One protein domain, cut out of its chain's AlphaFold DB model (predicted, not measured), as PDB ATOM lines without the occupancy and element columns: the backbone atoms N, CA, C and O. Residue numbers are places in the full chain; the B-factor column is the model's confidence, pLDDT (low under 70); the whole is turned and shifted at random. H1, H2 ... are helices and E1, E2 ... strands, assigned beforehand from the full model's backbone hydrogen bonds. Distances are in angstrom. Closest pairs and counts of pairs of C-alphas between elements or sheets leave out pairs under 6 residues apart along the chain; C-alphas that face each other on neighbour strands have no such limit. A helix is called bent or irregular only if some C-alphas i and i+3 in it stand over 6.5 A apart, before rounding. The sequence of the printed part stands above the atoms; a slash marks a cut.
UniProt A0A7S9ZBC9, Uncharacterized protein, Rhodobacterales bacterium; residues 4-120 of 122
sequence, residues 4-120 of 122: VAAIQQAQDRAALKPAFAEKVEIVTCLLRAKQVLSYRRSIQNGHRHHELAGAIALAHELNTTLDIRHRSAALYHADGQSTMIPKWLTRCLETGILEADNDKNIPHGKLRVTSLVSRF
ATOM      1  N   VAL A   4      71.876 139.665 181.069       95.12
ATOM      2  CA  VAL A   4      70.459 139.263 181.107       95.12
ATOM      3  C   VAL A   4      69.570 140.494 181.282       95.12
ATOM      4  O   VAL A   4      68.594 140.667 180.558       95.12
ATOM      5  N   ALA A   5      69.964 141.404 182.175       95.62
ATOM      6  CA  ALA A   5      69.278 142.683 182.342       95.62
ATOM      7  C   ALA A   5      69.373 143.552 181.075       95.62
ATOM      8  O   ALA A   5      68.398 144.195 180.702       95.62
ATOM      9  N   ALA A   6      70.521 143.534 180.389       97.06
ATOM     10  CA  ALA A   6      70.719 144.243 179.128       97.06
ATOM     11  C   ALA A   6      69.783 143.730 178.029       97.06
ATOM     12  O   ALA A   6      69.225 144.535 177.291       97.06
ATOM     13  N   ILE A   7      69.592 142.409 177.935       97.00
ATOM     14  CA  ILE A   7      68.656 141.792 176.987       97.00
ATOM     15  C   ILE A   7      67.234 142.287 177.262       97.00
ATOM     16  O   ILE A   7      66.599 142.815 176.352       97.00
ATOM     17  N   GLN A   8      66.766 142.181 178.509       96.31
ATOM     18  CA  GLN A   8      65.410 142.600 178.870       96.31
ATOM     19  C   GLN A   8      65.191 144.093 178.597       96.31
ATOM     20  O   GLN A   8      64.248 144.482 177.914       96.31
ATOM     21  N   GLN A   9      66.114 144.937 179.059       97.19
ATOM     22  CA  GLN A   9      66.015 146.380 178.872       97.19
ATOM     23  C   GLN A   9      66.080 146.777 177.389       97.19
ATOM     24  O   GLN A   9      65.427 147.737 176.974       97.19
ATOM     25  N   ALA A  10      66.854 146.055 176.575       97.38
ATOM     26  CA  ALA A  10      66.907 146.285 175.138       97.38
ATOM     27  C   ALA A  10      65.594 145.897 174.448       97.38
ATOM     28  O   ALA A  10      65.150 146.630 173.567       97.38
ATOM     29  N   GLN A  11      64.955 144.797 174.857       96.81
ATOM     30  CA  GLN A  11      63.640 144.398 174.344       96.81
ATOM     31  C   GLN A  11      62.582 145.462 174.654       96.81
ATOM     32  O   GLN A  11      61.904 145.933 173.738       96.81
ATOM     33  N   ASP A  12      62.513 145.914 175.908       97.12
ATOM     34  CA  ASP A  12      61.577 146.962 176.331       97.12
ATOM     35  C   ASP A  12      61.820 148.262 175.546       97.12
ATOM     36  O   ASP A  12      60.892 148.908 175.053       97.12
ATOM     37  N   ARG A  13      63.092 148.640 175.362       97.06
ATOM     38  CA  ARG A  13      63.462 149.839 174.601       97.06
ATOM     39  C   ARG A  13      63.119 149.714 173.119       97.06
ATOM     40  O   ARG A  13      62.644 150.691 172.548       97.06
ATOM     41  N   ALA A  14      63.349 148.558 172.498       96.62
ATOM     42  CA  ALA A  14      63.040 148.322 171.088       96.62
ATOM     43  C   ALA A  14      61.532 148.375 170.820       96.62
ATOM     44  O   ALA A  14      61.119 148.914 169.796       96.62
ATOM     45  N   ALA A  15      60.713 147.903 171.764       95.69
ATOM     46  CA  ALA A  15      59.259 148.008 171.676       95.69
ATOM     47  C   ALA A  15      58.766 149.467 171.732       95.69
ATOM     48  O   ALA A  15      57.790 149.819 171.076       95.69
ATOM     49  N   LEU A  16      59.449 150.324 172.499       96.81
ATOM     50  CA  LEU A  16      59.056 151.724 172.703       96.81
ATOM     51  C   LEU A  16      59.681 152.700 171.698       96.81
ATOM     52  O   LEU A  16      59.132 153.776 171.460       96.81
ATOM     53  N   LYS A  17      60.854 152.376 171.147       96.75
ATOM     54  CA  LYS A  17      61.648 153.281 170.308       96.75
ATOM     55  C   LYS A  17      62.003 152.617 168.974       96.75
ATOM     56  O   LYS A  17      63.001 151.895 168.916       96.75
ATOM     57  N   PRO A  18      61.290 152.940 167.879       95.50
ATOM     58  CA  PRO A  18      61.576 152.389 166.552       95.50
ATOM     59  C   PRO A  18      63.018 152.631 166.087       95.50
ATOM     60  O   PRO A  18      63.656 151.726 165.561       95.50
ATOM     61  N   ALA A  19      63.574 153.812 166.376       95.94
ATOM     62  CA  ALA A  19      64.969 154.126 166.068       95.94
ATOM     63  C   ALA A  19      65.961 153.198 166.792       95.94
ATOM     64  O   ALA A  19      67.026 152.897 166.266       95.94
ATOM     65  N   PHE A  20      65.631 152.718 167.996       97.12
ATOM     66  CA  PHE A  20      66.459 151.723 168.677       97.12
ATOM     67  C   PHE A  20      66.274 150.333 168.064       97.12
ATOM     68  O   PHE A  20      67.257 149.623 167.881       97.12
ATOM     69  N   ALA A  21      65.048 149.956 167.691       97.25
ATOM     70  CA  ALA A  21      64.794 148.689 167.005       97.25
ATOM     71  C   ALA A  21      65.597 148.572 165.696       97.25
ATOM     72  O   ALA A  21      66.203 147.535 165.438       97.25
ATOM     73  N   GLU A  22      65.706 149.656 164.924       96.69
ATOM     74  CA  GLU A  22      66.553 149.705 163.725       96.69
ATOM     75  C   GLU A  22      68.036 149.450 164.049       96.69
ATOM     76  O   GLU A  22      68.693 148.640 163.393       96.69
ATOM     77  N   LYS A  23      68.556 150.051 165.130       96.88
ATOM     78  CA  LYS A  23      69.921 149.782 165.614       96.88
ATOM     79  C   LYS A  23      70.124 148.306 165.962       96.88
ATOM     80  O   LYS A  23      71.161 147.735 165.623       96.88
ATOM     81  N   VAL A  24      69.138 147.668 166.598       97.81
ATOM     82  CA  VAL A  24      69.178 146.227 166.899       97.81
ATOM     83  C   VAL A  24      69.244 145.394 165.619       97.81
ATOM     84  O   VAL A  24      70.024 144.438 165.554       97.81
ATOM     85  N   GLU A  25      68.491 145.757 164.580       96.81
ATOM     86  CA  GLU A  25      68.543 145.066 163.286       96.81
ATOM     87  C   GLU A  25      69.904 145.218 162.602       96.81
ATOM     88  O   GLU A  25      70.481 144.226 162.148       96.81
ATOM     89  N   ILE A  26      70.478 146.424 162.601       97.25
ATOM     90  CA  ILE A  26      71.818 146.672 162.054       97.25
ATOM     91  C   ILE A  26      72.861 145.802 162.767       97.25
ATOM     92  O   ILE A  26      73.645 145.103 162.114       97.25
ATOM     93  N   VAL A  27      72.847 145.780 164.104       97.75
ATOM     94  CA  VAL A  27      73.759 144.937 164.896       97.75
ATOM     95  C   VAL A  27      73.516 143.452 164.617       97.75
ATOM     96  O   VAL A  27      74.466 142.678 164.500       97.75
ATOM     97  N   THR A  28      72.266 143.033 164.435       97.50
ATOM     98  CA  THR A  28      71.925 141.645 164.092       97.50
ATOM     99  C   THR A  28      72.497 141.243 162.734       97.50
ATOM    100  O   THR A  28      73.091 140.167 162.601       97.50
ATOM    101  N   CYS A  29      72.364 142.107 161.727       96.19
ATOM    102  CA  CYS A  29      72.955 141.918 160.407       96.19
ATOM    103  C   CYS A  29      74.482 141.838 160.484       96.19
ATOM    104  O   CYS A  29      75.072 140.917 159.918       96.19
ATOM    105  N   LEU A  30      75.116 142.724 161.256       96.75
ATOM    106  CA  LEU A  30      76.557 142.709 161.490       96.75
ATOM    107  C   LEU A  30      77.026 141.390 162.124       96.75
ATOM    108  O   LEU A  30      77.968 140.761 161.637       96.75
ATOM    109  N   LEU A  31      76.344 140.929 163.175       97.38
ATOM    110  CA  LEU A  31      76.655 139.669 163.852       97.38
ATOM    111  C   LEU A  31      76.513 138.457 162.916       97.38
ATOM    112  O   LEU A  31      77.297 137.509 163.003       97.38
ATOM    113  N   ARG A  32      75.534 138.471 162.003       95.88
ATOM    114  CA  ARG A  32      75.367 137.429 160.974       95.88
ATOM    115  C   ARG A  32      76.465 137.501 159.913       95.88
ATOM    116  O   ARG A  32      77.023 136.463 159.563       95.88
ATOM    117  N   ALA A  33      76.813 138.700 159.446       95.44
ATOM    118  CA  ALA A  33      77.886 138.915 158.473       95.44
ATOM    119  C   ALA A  33      79.248 138.451 159.012       95.44
ATOM    120  O   ALA A  33      80.043 137.858 158.287       95.44
ATOM    121  N   LYS A  34      79.487 138.640 160.314       95.81
ATOM    122  CA  LYS A  34      80.667 138.136 161.033       95.81
ATOM    123  C   LYS A  34      80.563 136.667 161.454       95.81
ATOM    124  O   LYS A  34      81.434 136.178 162.162       95.81
ATOM    125  N   GLN A  35      79.513 135.955 161.040       94.94
ATOM    126  CA  GLN A  35      79.269 134.543 161.360       94.94
ATOM    127  C   GLN A  35      79.186 134.226 162.870       94.94
ATOM    128  O   GLN A  35      79.247 133.059 163.276       94.94
ATOM    129  N   VAL A  36      78.971 135.242 163.716       96.88
ATOM    130  CA  VAL A  36      78.668 135.057 165.142       96.88
ATOM    131  C   VAL A  36      77.341 134.319 165.269       96.88
ATOM    132  O   VAL A  36      77.264 133.257 165.897       96.88
ATOM    133  N   LEU A  37      76.326 134.854 164.586       95.88
ATOM    134  CA  LEU A  37      74.975 134.315 164.509       95.88
ATOM    135  C   LEU A  37      74.768 133.565 163.192       95.88
ATOM    136  O   LEU A  37      75.304 133.929 162.147       95.88
ATOM    137  N   SER A  38      73.971 132.498 163.227       92.88
ATOM    138  CA  SER A  38      73.726 131.691 162.031       92.88
ATOM    139  C   SER A  38      72.727 132.380 161.107       92.88
ATOM    140  O   SER A  38      71.576 132.583 161.488       92.88
ATOM    141  N   TYR A  39      73.130 132.647 159.863       88.25
ATOM    142  CA  TYR A  39      72.204 133.128 158.837       88.25
ATOM    143  C   TYR A  39      71.089 132.110 158.555       88.25
ATOM    144  O   TYR A  39      69.917 132.460 158.544       88.25
ATOM    145  N   ARG A  40      71.436 130.822 158.422       87.81
ATOM    146  CA  ARG A  40      70.473 129.749 158.102       87.81
ATOM    147  C   ARG A  40      69.421 129.530 159.191       87.81
ATOM    148  O   ARG A  40      68.318 129.097 158.891       87.81
ATOM    149  N   ARG A  41      69.759 129.812 160.455       87.12
ATOM    150  CA  ARG A  41      68.833 129.672 161.592       87.12
ATOM    151  C   ARG A  41      68.123 130.977 161.955       87.12
ATOM    152  O   ARG A  41      67.533 131.045 163.026       87.12
ATOM    153  N   SER A  42      68.173 132.005 161.106       85.00
ATOM    154  CA  SER A  42      67.469 133.269 161.354       85.00
ATOM    155  C   SER A  42      65.952 133.086 161.454       85.00
ATOM    156  O   SER A  42      65.333 133.743 162.277       85.00
ATOM    157  N   ILE A  43      65.380 132.156 160.684       83.62
ATOM    158  CA  ILE A  43      63.939 131.859 160.697       83.62
ATOM    159  C   ILE A  43      63.518 131.246 162.040       83.62
ATOM    160  O   ILE A  43      62.515 131.644 162.616       83.62
ATOM    161  N   GLN A  44      64.300 130.297 162.562       84.94
ATOM    162  CA  GLN A  44      63.963 129.583 163.800       84.94
ATOM    163  C   GLN A  44      64.347 130.364 165.064       84.94
ATOM    164  O   GLN A  44      63.648 130.299 166.067       84.94
ATOM    165  N   ASN A  45      65.475 131.078 165.026       87.75
ATOM    166  CA  ASN A  45      66.100 131.690 166.204       87.75
ATOM    167  C   ASN A  45      66.221 133.215 166.084       87.75
ATOM    168  O   ASN A  45      67.071 133.814 166.745       87.75
ATOM    169  N   GLY A  46      65.416 133.842 165.224       86.38
ATOM    170  CA  GLY A  46      65.466 135.281 164.962       86.38
ATOM    171  C   GLY A  46      65.370 136.113 166.238       86.38
ATOM    172  O   GLY A  46      66.225 136.961 166.468       86.38
ATOM    173  N   HIS A  47      64.433 135.781 167.128       92.44
ATOM    174  CA  HIS A  47      64.264 136.508 168.388       92.44
ATOM    175  C   HIS A  47      65.484 136.385 169.310       92.44
ATOM    176  O   HIS A  47      65.950 137.383 169.846       92.44
ATOM    177  N   ARG A  48      66.082 135.189 169.435       95.06
ATOM    178  CA  ARG A  48      67.305 134.980 170.240       95.06
ATOM    179  C   ARG A  48      68.514 135.719 169.669       95.06
ATOM    180  O   ARG A  48      69.411 136.122 170.403       95.06
ATOM    181  N   HIS A  49      68.561 135.874 168.348       95.75
ATOM    182  CA  HIS A  49      69.573 136.686 167.683       95.75
ATOM    183  C   HIS A  49      69.404 138.170 168.037       95.75
ATOM    184  O   HIS A  49      70.394 138.830 168.361       95.75
ATOM    185  N   HIS A  50      68.162 138.662 168.028       96.50
ATOM    186  CA  HIS A  50      67.831 140.033 168.418       96.50
ATOM    187  C   HIS A  50      68.102 140.314 169.894       96.50
ATOM    188  O   HIS A  50      68.554 141.405 170.206       96.50
ATOM    189  N   GLU A  51      67.913 139.345 170.790       96.94
ATOM    190  CA  GLU A  51      68.253 139.484 172.215       96.94
ATOM    191  C   GLU A  51      69.728 139.867 172.415       96.94
ATOM    192  O   GLU A  51      70.037 140.891 173.029       96.94
ATOM    193  N   LEU A  52      70.656 139.090 171.839       97.12
ATOM    194  CA  LEU A  52      72.088 139.389 171.943       97.12
ATOM    195  C   LEU A  52      72.441 140.716 171.259       97.12
ATOM    196  O   LEU A  52      73.207 141.510 171.806       97.12
ATOM    197  N   ALA A  53      71.899 140.953 170.062       97.88
ATOM    198  CA  ALA A  53      72.143 142.185 169.320       97.88
ATOM    199  C   ALA A  53      71.636 143.419 170.076       97.88
ATOM    200  O   ALA A  53      72.328 144.432 170.131       97.88
ATOM    201  N   GLY A  54      70.469 143.308 170.710       97.88
ATOM    202  CA  GLY A  54      69.858 144.340 171.530       97.88
ATOM    203  C   GLY A  54      70.711 144.688 172.737       97.88
ATOM    204  O   GLY A  54      70.964 145.866 172.979       97.88
ATOM    205  N   ALA A  55      71.241 143.686 173.441       97.88
ATOM    206  CA  ALA A  55      72.161 143.919 174.551       97.88
ATOM    207  C   ALA A  55      73.429 144.674 174.108       97.88
ATOM    208  O   ALA A  55      73.867 145.600 174.790       97.88
ATOM    209  N   ILE A  56      74.000 144.321 172.950       97.81
ATOM    210  CA  ILE A  56      75.176 145.008 172.388       97.81
ATOM    211  C   ILE A  56      74.828 146.443 171.968       97.81
ATOM    212  O   ILE A  56      75.564 147.368 172.305       97.81
ATOM    213  N   ALA A  57      73.703 146.645 171.278       97.69
ATOM    214  CA  ALA A  57      73.235 147.968 170.865       97.69
ATOM    215  C   ALA A  57      72.962 148.877 172.075       97.69
ATOM    216  O   ALA A  57      73.344 150.044 172.070       97.69
ATOM    217  N   LEU A  58      72.360 148.337 173.138       97.56
ATOM    218  CA  LEU A  58      72.085 149.075 174.369       97.56
ATOM    219  C   LEU A  58      73.376 149.454 175.103       97.56
ATOM    220  O   LEU A  58      73.520 150.588 175.557       97.56
ATOM    221  N   ALA A  59      74.320 148.518 175.215       96.88
ATOM    222  CA  ALA A  59      75.619 148.781 175.824       96.88
ATOM    223  C   ALA A  59      76.401 149.859 175.058       96.88
ATOM    224  O   ALA A  59      77.030 150.711 175.685       96.88
ATOM    225  N   HIS A  60      76.308 149.857 173.725       96.25
ATOM    226  CA  HIS A  60      76.863 150.909 172.873       96.25
ATOM    227  C   HIS A  60      76.188 152.263 173.110       96.25
ATOM    228  O   HIS A  60      76.880 153.230 173.414       96.25
ATOM    229  N   GLU A  61      74.854 152.328 173.049       94.69
ATOM    230  CA  GLU A  61      74.097 153.580 173.193       94.69
ATOM    231  C   GLU A  61      74.320 154.240 174.562       94.69
ATOM    232  O   GLU A  61      74.411 155.460 174.665       94.69
ATOM    233  N   LEU A  62      74.427 153.429 175.616       95.31
ATOM    234  CA  LEU A  62      74.643 153.906 176.980       95.31
ATOM    235  C   LEU A  62      76.130 154.052 177.346       95.31
ATOM    236  O   LEU A  62      76.433 154.470 178.460       95.31
ATOM    237  N   ASN A  63      77.051 153.716 176.436       94.31
ATOM    238  CA  ASN A  63      78.499 153.719 176.664       94.31
ATOM    239  C   ASN A  63      78.917 152.927 177.926       94.31
ATOM    240  O   ASN A  63      79.659 153.411 178.782       94.31
ATOM    241  N   THR A  64      78.406 151.698 178.067       95.50
ATOM    242  CA  THR A  64      78.670 150.809 179.220       95.50
ATOM    243  C   THR A  64      79.200 149.446 178.769       95.50
ATOM    244  O   THR A  64      79.091 149.068 177.605       95.50
ATOM    245  N   THR A  65      79.750 148.669 179.702       96.50
ATOM    246  CA  THR A  65      80.167 147.279 179.463       96.50
ATOM    247  C   THR A  65      79.012 146.288 179.611       96.50
ATOM    248  O   THR A  65      78.052 146.528 180.343       96.50
ATOM    249  N   LEU A  66      79.116 145.135 178.957       96.69
ATOM    250  CA  LEU A  66      78.311 143.948 179.242       96.69
ATOM    251  C   LEU A  66      79.055 143.070 180.248       96.69
ATOM    252  O   LEU A  66      80.144 142.578 179.968       96.69
ATOM    253  N   ASP A  67      78.460 142.861 181.416       96.12
ATOM    254  CA  ASP A  67      79.077 142.147 182.526       96.12
ATOM    255  C   ASP A  67      78.609 140.688 182.524       96.12
ATOM    256  O   ASP A  67      77.428 140.382 182.732       96.12
ATOM    257  N   ILE A  68      79.555 139.779 182.298       95.94
ATOM    258  CA  ILE A  68      79.329 138.342 182.165       95.94
ATOM    259  C   ILE A  68      79.721 137.641 183.463       95.94
ATOM    260  O   ILE A  68      80.897 137.366 183.715       95.94
ATOM    261  N   ARG A  69      78.716 137.317 184.286       90.19
ATOM    262  CA  ARG A  69      78.909 136.626 185.573       90.19
ATOM    263  C   ARG A  69      79.292 135.161 185.405       90.19
ATOM    264  O   ARG A  69      80.116 134.648 186.152       90.19
ATOM    265  N   HIS A  70      78.701 134.486 184.426       89.12
ATOM    266  CA  HIS A  70      78.921 133.068 184.189       89.12
ATOM    267  C   HIS A  70      78.962 132.755 182.692       89.12
ATOM    268  O   HIS A  70      78.396 133.462 181.860       89.12
ATOM    269  N   ARG A  71      79.636 131.653 182.357       89.75
ATOM    270  CA  ARG A  71      79.742 131.114 180.989       89.75
ATOM    271  C   ARG A  71      78.998 129.782 180.823       89.75
ATOM    272  O   ARG A  71      79.121 129.139 179.787       89.75
ATOM    273  N   SER A  72      78.251 129.358 181.843       93.88
ATOM    274  CA  SER A  72      77.488 128.108 181.827       93.88
ATOM    275  C   SER A  72      76.214 128.263 181.007       93.88
ATOM    276  O   SER A  72      75.369 129.095 181.331       93.88
ATOM    277  N   ALA A  73      76.048 127.423 179.986       94.38
ATOM    278  CA  ALA A  73      74.824 127.368 179.195       94.38
ATOM    279  C   ALA A  73      73.588 127.027 180.049       94.38
ATOM    280  O   ALA A  73      72.507 127.546 179.783       94.38
ATOM    281  N   ALA A  74      73.751 126.201 181.091       95.44
ATOM    282  CA  ALA A  74      72.660 125.820 181.987       95.44
ATOM    283  C   ALA A  74      72.123 127.012 182.794       95.44
ATOM    284  O   ALA A  74      70.918 127.117 182.990       95.44
ATOM    285  N   LEU A  75      73.000 127.932 183.209       94.56
ATOM    286  CA  LEU A  75      72.587 129.130 183.943       94.56
ATOM    287  C   LEU A  75      71.836 130.111 183.035       94.56
ATOM    288  O   LEU A  75      70.768 130.575 183.411       94.56
ATOM    289  N   TYR A  76      72.300 130.316 181.796       94.56
ATOM    290  CA  TYR A  76      71.530 131.092 180.815       94.56
ATOM    291  C   TYR A  76      70.159 130.475 180.533       94.56
ATOM    292  O   TYR A  76      69.183 131.203 180.392       94.56
ATOM    293  N   HIS A  77      70.069 129.146 180.466       95.31
ATOM    294  CA  HIS A  77      68.785 128.474 180.293       95.31
ATOM    295  C   HIS A  77      67.847 128.695 181.487       95.31
ATOM    296  O   HIS A  77      66.667 128.964 181.275       95.31
ATOM    297  N   ALA A  78      68.374 128.629 182.715       94.06
ATOM    298  CA  ALA A  78      67.619 128.920 183.933       94.06
ATOM    299  C   ALA A  78      67.103 130.372 183.964       94.06
ATOM    300  O   ALA A  78      65.982 130.608 184.402       94.06
ATOM    301  N   ASP A  79      67.869 131.312 183.402       92.19
ATOM    302  CA  ASP A  79      67.484 132.720 183.231       92.19
ATOM    303  C   ASP A  79      66.555 132.962 182.009       92.19
ATOM    304  O   ASP A  79      66.319 134.104 181.606       92.19
ATOM    305  N   GLY A  80      66.048 131.901 181.366       92.75
ATOM    306  CA  GLY A  80      65.149 131.984 180.206       92.75
ATOM    307  C   GLY A  80      65.825 132.403 178.893       92.75
ATOM    308  O   GLY A  80      65.148 132.654 177.889       92.75
ATOM    309  N   GLN A  81      67.155 132.461 178.874       94.19
ATOM    310  CA  GLN A  81      67.970 132.904 177.746       94.19
ATOM    311  C   GLN A  81      68.460 131.736 176.878       94.19
ATOM    312  O   GLN A  81      68.326 130.555 177.208       94.19
ATOM    313  N   SER A  82      69.047 132.057 175.721       94.12
ATOM    314  CA  SER A  82      69.624 131.037 174.842       94.12
ATOM    315  C   SER A  82      70.875 130.391 175.450       94.12
ATOM    316  O   SER A  82      71.834 131.069 175.816       94.12
ATOM    317  N   THR A  83      70.938 129.058 175.412       95.44
ATOM    318  CA  THR A  83      72.140 128.270 175.752       95.44
ATOM    319  C   THR A  83      73.335 128.561 174.838       95.44
ATOM    320  O   THR A  83      74.461 128.174 175.146       95.44
ATOM    321  N   MET A  84      73.113 129.254 173.717       95.75
ATOM    322  CA  MET A  84      74.145 129.619 172.749       95.75
ATOM    323  C   MET A  84      74.900 130.901 173.109       95.75
ATOM    324  O   MET A  84      75.959 131.140 172.527       95.75
ATOM    325  N   ILE A  85      74.411 131.699 174.069       95.69
ATOM    326  CA  ILE A  85      75.032 132.975 174.459       95.69
ATOM    327  C   ILE A  85      76.529 132.828 174.766       95.69
ATOM    328  O   ILE A  85      77.303 133.575 174.168       95.69
ATOM    329  N   PRO A  86      76.999 131.851 175.573       96.06
ATOM    330  CA  PRO A  86      78.432 131.691 175.825       96.06
ATOM    331  C   PRO A  86      79.258 131.523 174.545       96.06
ATOM    332  O   PRO A  86      80.335 132.100 174.418       96.06
ATOM    333  N   LYS A  87      78.739 130.761 173.573       96.38
ATOM    334  CA  LYS A  87      79.404 130.527 172.286       96.38
ATOM    335  C   LYS A  87      79.398 131.776 171.411       96.38
ATOM    336  O   LYS A  87      80.395 132.057 170.751       96.38
ATOM    337  N   TRP A  88      78.294 132.516 171.389       97.38
ATOM    338  CA  TRP A  88      78.210 133.768 170.642       97.38
ATOM    339  C   TRP A  88      79.130 134.840 171.221       97.38
ATOM    340  O   TRP A  88      79.811 135.505 170.453       97.38
ATOM    341  N   LEU A  89      79.232 134.945 172.548       97.19
ATOM    342  CA  LEU A  89      80.153 135.878 173.198       97.19
ATOM    343  C   LEU A  89      81.611 135.576 172.845       97.19
ATOM    344  O   LEU A  89      82.331 136.499 172.480       97.19
ATOM    345  N   THR A  90      82.034 134.306 172.867       97.00
ATOM    346  CA  THR A  90      83.379 133.927 172.399       97.00
ATOM    347  C   THR A  90      83.624 134.418 170.969       97.00
ATOM    348  O   THR A  90      84.633 135.059 170.701       97.00
ATOM    349  N   ARG A  91      82.664 134.207 170.062       97.69
ATOM    350  CA  ARG A  91      82.783 134.666 168.670       97.69
ATOM    351  C   ARG A  91      82.781 136.187 168.534       97.69
ATOM    352  O   ARG A  91      83.433 136.714 167.639       97.69
ATOM    353  N   CYS A  92      82.063 136.912 169.391       97.69
ATOM    354  CA  CYS A  92      82.110 138.374 169.408       97.69
ATOM    355  C   CYS A  92      83.513 138.894 169.743       97.69
ATOM    356  O   CYS A  92      83.924 139.893 169.159       97.69
ATOM    357  N   LEU A  93      84.242 138.214 170.638       96.88
ATOM    358  CA  LEU A  93      85.642 138.532 170.934       96.88
ATOM    359  C   LEU A  93      86.535 138.217 169.726       96.88
ATOM    360  O   LEU A  93      87.259 139.085 169.252       96.88
ATOM    361  N   GLU A  94      86.419 137.008 169.165       96.50
ATOM    362  CA  GLU A  94      87.206 136.564 167.997       96.50
ATOM    363  C   GLU A  94      87.030 137.470 166.765       96.50
ATOM    364  O   GLU A  94      87.945 137.634 165.963       96.50
ATOM    365  N   THR A  95      85.848 138.065 166.605       96.25
ATOM    366  CA  THR A  95      85.504 138.925 165.459       96.25
ATOM    367  C   THR A  95      85.717 140.419 165.720       96.25
ATOM    368  O   THR A  95      85.468 141.230 164.821       96.25
ATOM    369  N   GLY A  96      86.178 140.789 166.921       95.69
ATOM    370  CA  GLY A  96      86.441 142.173 167.318       95.69
ATOM    371  C   GLY A  96      85.185 143.024 167.515       95.69
ATOM    372  O   GLY A  96      85.263 144.247 167.445       95.69
ATOM    373  N   ILE A  97      84.020 142.406 167.722       97.19
ATOM    374  CA  ILE A  97      82.762 143.105 168.047       97.19
ATOM    375  C   ILE A  97      82.753 143.522 169.519       97.19
ATOM    376  O   ILE A  97      82.286 144.608 169.866       97.19
ATOM    377  N   LEU A  98      83.276 142.644 170.374       97.38
ATOM    378  CA  LEU A  98      83.457 142.877 171.797       97.38
ATOM    379  C   LEU A  98      84.930 142.714 172.156       97.38
ATOM    380  O   LEU A  98      85.648 141.939 171.531       97.38
ATOM    381  N   GLU A  99      85.349 143.407 173.202       96.94
ATOM    382  CA  GLU A  99      86.679 143.290 173.789       96.94
ATOM    383  C   GLU A  99      86.538 142.969 175.277       96.94
ATOM    384  O   GLU A  99      85.688 143.543 175.962       96.94
ATOM    385  N   ALA A 100      87.331 142.022 175.771       96.31
ATOM    386  CA  ALA A 100      87.307 141.640 177.174       96.31
ATOM    387  C   ALA A 100      88.287 142.474 177.998       96.31
ATOM    388  O   ALA A 100      89.458 142.585 177.655       96.31
ATOM    389  N   ASP A 101      87.819 142.981 179.133       93.94
ATOM    390  CA  ASP A 101      88.653 143.637 180.142       93.94
ATOM    391  C   ASP A 101      89.187 142.582 181.129       93.94
ATOM    392  O   ASP A 101      88.782 142.513 182.293       93.94
ATOM    393  N   ASN A 102      89.980 141.636 180.613       92.38
ATOM    394  CA  ASN A 102      90.678 140.624 181.405       92.38
ATOM    395  C   ASN A 102      91.933 140.095 180.689       92.38
ATOM    396  O   ASN A 102      91.972 140.008 179.463       92.38
ATOM    397  N   ASP A 103      92.917 139.632 181.464       90.25
ATOM    398  CA  ASP A 103      94.225 139.176 180.953       90.25
ATOM    399  C   ASP A 103      94.157 137.928 180.058       90.25
ATOM    400  O   ASP A 103      95.112 137.585 179.365       90.25
ATOM    401  N   LYS A 104      93.037 137.199 180.098       89.75
ATOM    402  CA  LYS A 104      92.871 135.913 179.408       89.75
ATOM    403  C   LYS A 104      92.154 136.046 178.065       89.75
ATOM    404  O   LYS A 104      91.997 135.037 177.384       89.75
ATOM    405  N   ASN A 105      91.690 137.246 177.712       89.38
ATOM    406  CA  ASN A 105      90.848 137.513 176.548       89.38
ATOM    407  C   ASN A 105      89.686 136.504 176.397       89.38
ATOM    408  O   ASN A 105      89.445 135.931 175.334       89.38
ATOM    409  N   ILE A 106      88.985 136.234 177.500       93.00
ATOM    410  CA  ILE A 106      87.826 135.329 177.529       93.00
ATOM    411  C   ILE A 106      86.529 136.113 177.752       93.00
ATOM    412  O   ILE A 106      86.563 137.165 178.391       93.00
ATOM    413  N   PRO A 107      85.362 135.599 177.313       92.88
ATOM    414  CA  PRO A 107      84.079 136.265 177.525       92.88
ATOM    415  C   PRO A 107      83.620 136.117 178.986       92.88
ATOM    416  O   PRO A 107      82.748 135.307 179.307       92.88
ATOM    417  N   HIS A 108      84.266 136.848 179.890       95.00
ATOM    418  CA  HIS A 108      84.010 136.861 181.326       95.00
ATOM    419  C   HIS A 108      84.320 138.239 181.915       95.00
ATOM    420  O   HIS A 108      85.219 138.930 181.440       95.00
ATOM    421  N   GLY A 109      83.609 138.627 182.974       95.44
ATOM    422  CA  GLY A 109      83.763 139.959 183.549       95.44
ATOM    423  C   GLY A 109      83.199 141.023 182.611       95.44
ATOM    424  O   GLY A 109      82.138 140.817 182.024       95.44
ATOM    425  N   LYS A 110      83.878 142.162 182.493       96.38
ATOM    426  CA  LYS A 110      83.403 143.299 181.699       96.38
ATOM    427  C   LYS A 110      83.794 143.134 180.232       96.38
ATOM    428  O   LYS A 110      84.972 142.993 179.917       96.38
ATOM    429  N   LEU A 111      82.809 143.196 179.341       97.06
ATOM    430  CA  LEU A 111      83.013 143.219 177.895       97.06
ATOM    431  C   LEU A 111      82.636 144.591 177.342       97.06
ATOM    432  O   LEU A 111      81.525 145.071 177.567       97.06
ATOM    433  N   ARG A 112      83.545 145.228 176.612       96.62
ATOM    434  CA  ARG A 112      83.325 146.528 175.977       96.62
ATOM    435  C   ARG A 112      82.881 146.339 174.531       96.62
ATOM    436  O   ARG A 112      83.414 145.485 173.826       96.62
ATOM    437  N   VAL A 113      81.928 147.152 174.083       96.62
ATOM    438  CA  VAL A 113      81.573 147.237 172.661       96.62
ATOM    439  C   VAL A 113      82.643 148.038 171.927       96.62
ATOM    440  O   VAL A 113      82.987 149.142 172.345       96.62
ATOM    441  N   THR A 114      83.193 147.485 170.849       96.00
ATOM    442  CA  THR A 114      84.302 148.124 170.128       96.00
ATOM    443  C   THR A 114      83.815 149.211 169.165       96.00
ATOM    444  O   THR A 114      82.627 149.343 168.846       96.00
ATOM    445  N   SER A 115      84.763 149.978 168.617       93.06
ATOM    446  CA  SER A 115      84.489 150.970 167.572       93.06
ATOM    447  C   SER A 115      83.906 150.360 166.290       93.06
ATOM    448  O   SER A 115      83.310 151.080 165.490       93.06
ATOM    449  N   LEU A 116      84.018 149.038 166.100       93.44
ATOM    450  CA  LEU A 116      83.450 148.338 164.951       93.44
ATOM    451  C   LEU A 116      81.932 148.513 164.895       93.44
ATOM    452  O   LEU A 116      81.416 148.847 163.836       93.44
ATOM    453  N   VAL A 117      81.230 148.360 166.022       92.75
ATOM    454  CA  VAL A 117      79.772 148.566 166.091       92.75
ATOM    455  C   VAL A 117      79.416 150.032 165.840       92.75
ATOM    456  O   VAL A 117      78.483 150.322 165.095       92.75
ATOM    457  N   SER A 118      80.220 150.959 166.371       90.25
ATOM    458  CA  SER A 118      80.004 152.405 166.204       90.25
ATOM    459  C   SER A 118      79.983 152.842 164.737       90.25
ATOM    460  O   SER A 118      79.269 153.774 164.394       90.25
ATOM    461  N   ARG A 119      80.720 152.154 163.853       92.00
ATOM    462  CA  ARG A 119      80.749 152.463 162.410       92.00
ATOM    463  C   ARG A 119      79.426 152.205 161.688       92.00
ATOM    464  O   ARG A 119      79.240 152.745 160.606       92.00
ATOM    465  N   PHE A 120      78.555 151.367 162.246       90.88
ATOM    466  CA  PHE A 120      77.305 150.963 161.595       90.88
ATOM    467  C   PHE A 120      76.056 151.548 162.263       90.88
ATOM    468  O   PHE A 120      75.014 151.606 161.627       90.88
TER     469      PHE A 120
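What this domain is: This is residues 4 to 120 of the 122 residues of an uncharacterized protein of Rhodobacterales bacterium (UniProt A0A7S9ZBC9). Three crossed helices, H1, H2 and H3, form one side of the domain; a small sheet with H5 across one face forms the other. H4 packs on H5, and H6 on H2. The printed part has 117 residues, with six named helices and three named strands, H1 H2 H3 E1 H4 H5 E2 E3 H6, mostly helix; the sheet, E1 E3 E2, is antiparallel. It is compact, radius of gyration of the C-alphas 13.0 A, spanning 37 by 30 by 26 A.

How they stand to each other: Inner strand E3, residues 109 to 113, is antiparallel to edge strands E1, residues 66 to 68, and E2, residues 98 to 100; N 66 and O 111, 2.8 A, and N 99 and O 112, 2.9 A, are within hydrogen-bond range. H5, residues 85 to 94, is on one face, making two layers, helix over sheet, with a height over the sheet of 9.5 A. H4, residues 73 to 78, forms a hairpin with H5; they only just touch, with 3 pairs of C-alphas within 8 A, the closest those of Ala 73 and Pro 86, 6.6 A. E1, H4 H5, E2 form a split strand-helix-strand unit, its strands running the same way with E3 between them; its crossover is right-handed. H3, residues 42 to 61, only grazes the sheet with residues 55 to 61. With residues 51 to 59 alone it touches H1, residues 4 to 16, about perpendicular at 85 degrees; the closest C-alphas are those of Ile 7 and Ala 55, 4.8 A. The hub H2, residues 18 to 33, touches H3, whose residues 49 to 57 alone take part, at a steep tilt of 66 degrees; the closest C-alphas are those of Val 24 and Gly 54, 5.0 A. H2 touches H1 only at the corner, C-alphas of Ala 14 and Ala 21 closest at 4.5 A. With residues 26 to 27 alone, H2 only just touches H6, residues 115 to 120, with 3 pairs of C-alphas within 8 A, those of Ile 26 and Phe 120 closest at 7.0 A. Every O i to N i+4 pair is within hydrogen-bond range in H1, H2, H4 and H5, against 13 of 16 in H3 and 1 of 2 in H6.

Where its parts are: E3 is 13.3 A long from first to last C-alpha, H5 14.2 A, H3 24.4 A, H2 22.6 A and H1 18.9 A. H3 is irregular, C-alphas 44 and 47 being 8.3 A apart, with a kink of 40 degrees near residue 49. H1 begins at C-alpha 4 (70.459, 139.263, 181.107); H6 ends at C-alpha 120 (77.305, 150.963, 161.595).

The domain as a whole: The C-alphas farthest apart, of Leu 16 and Asp 103, are 38.2 A apart. The printed part has no cut, no link is long, and no printed residue is under 70 in pLDDT.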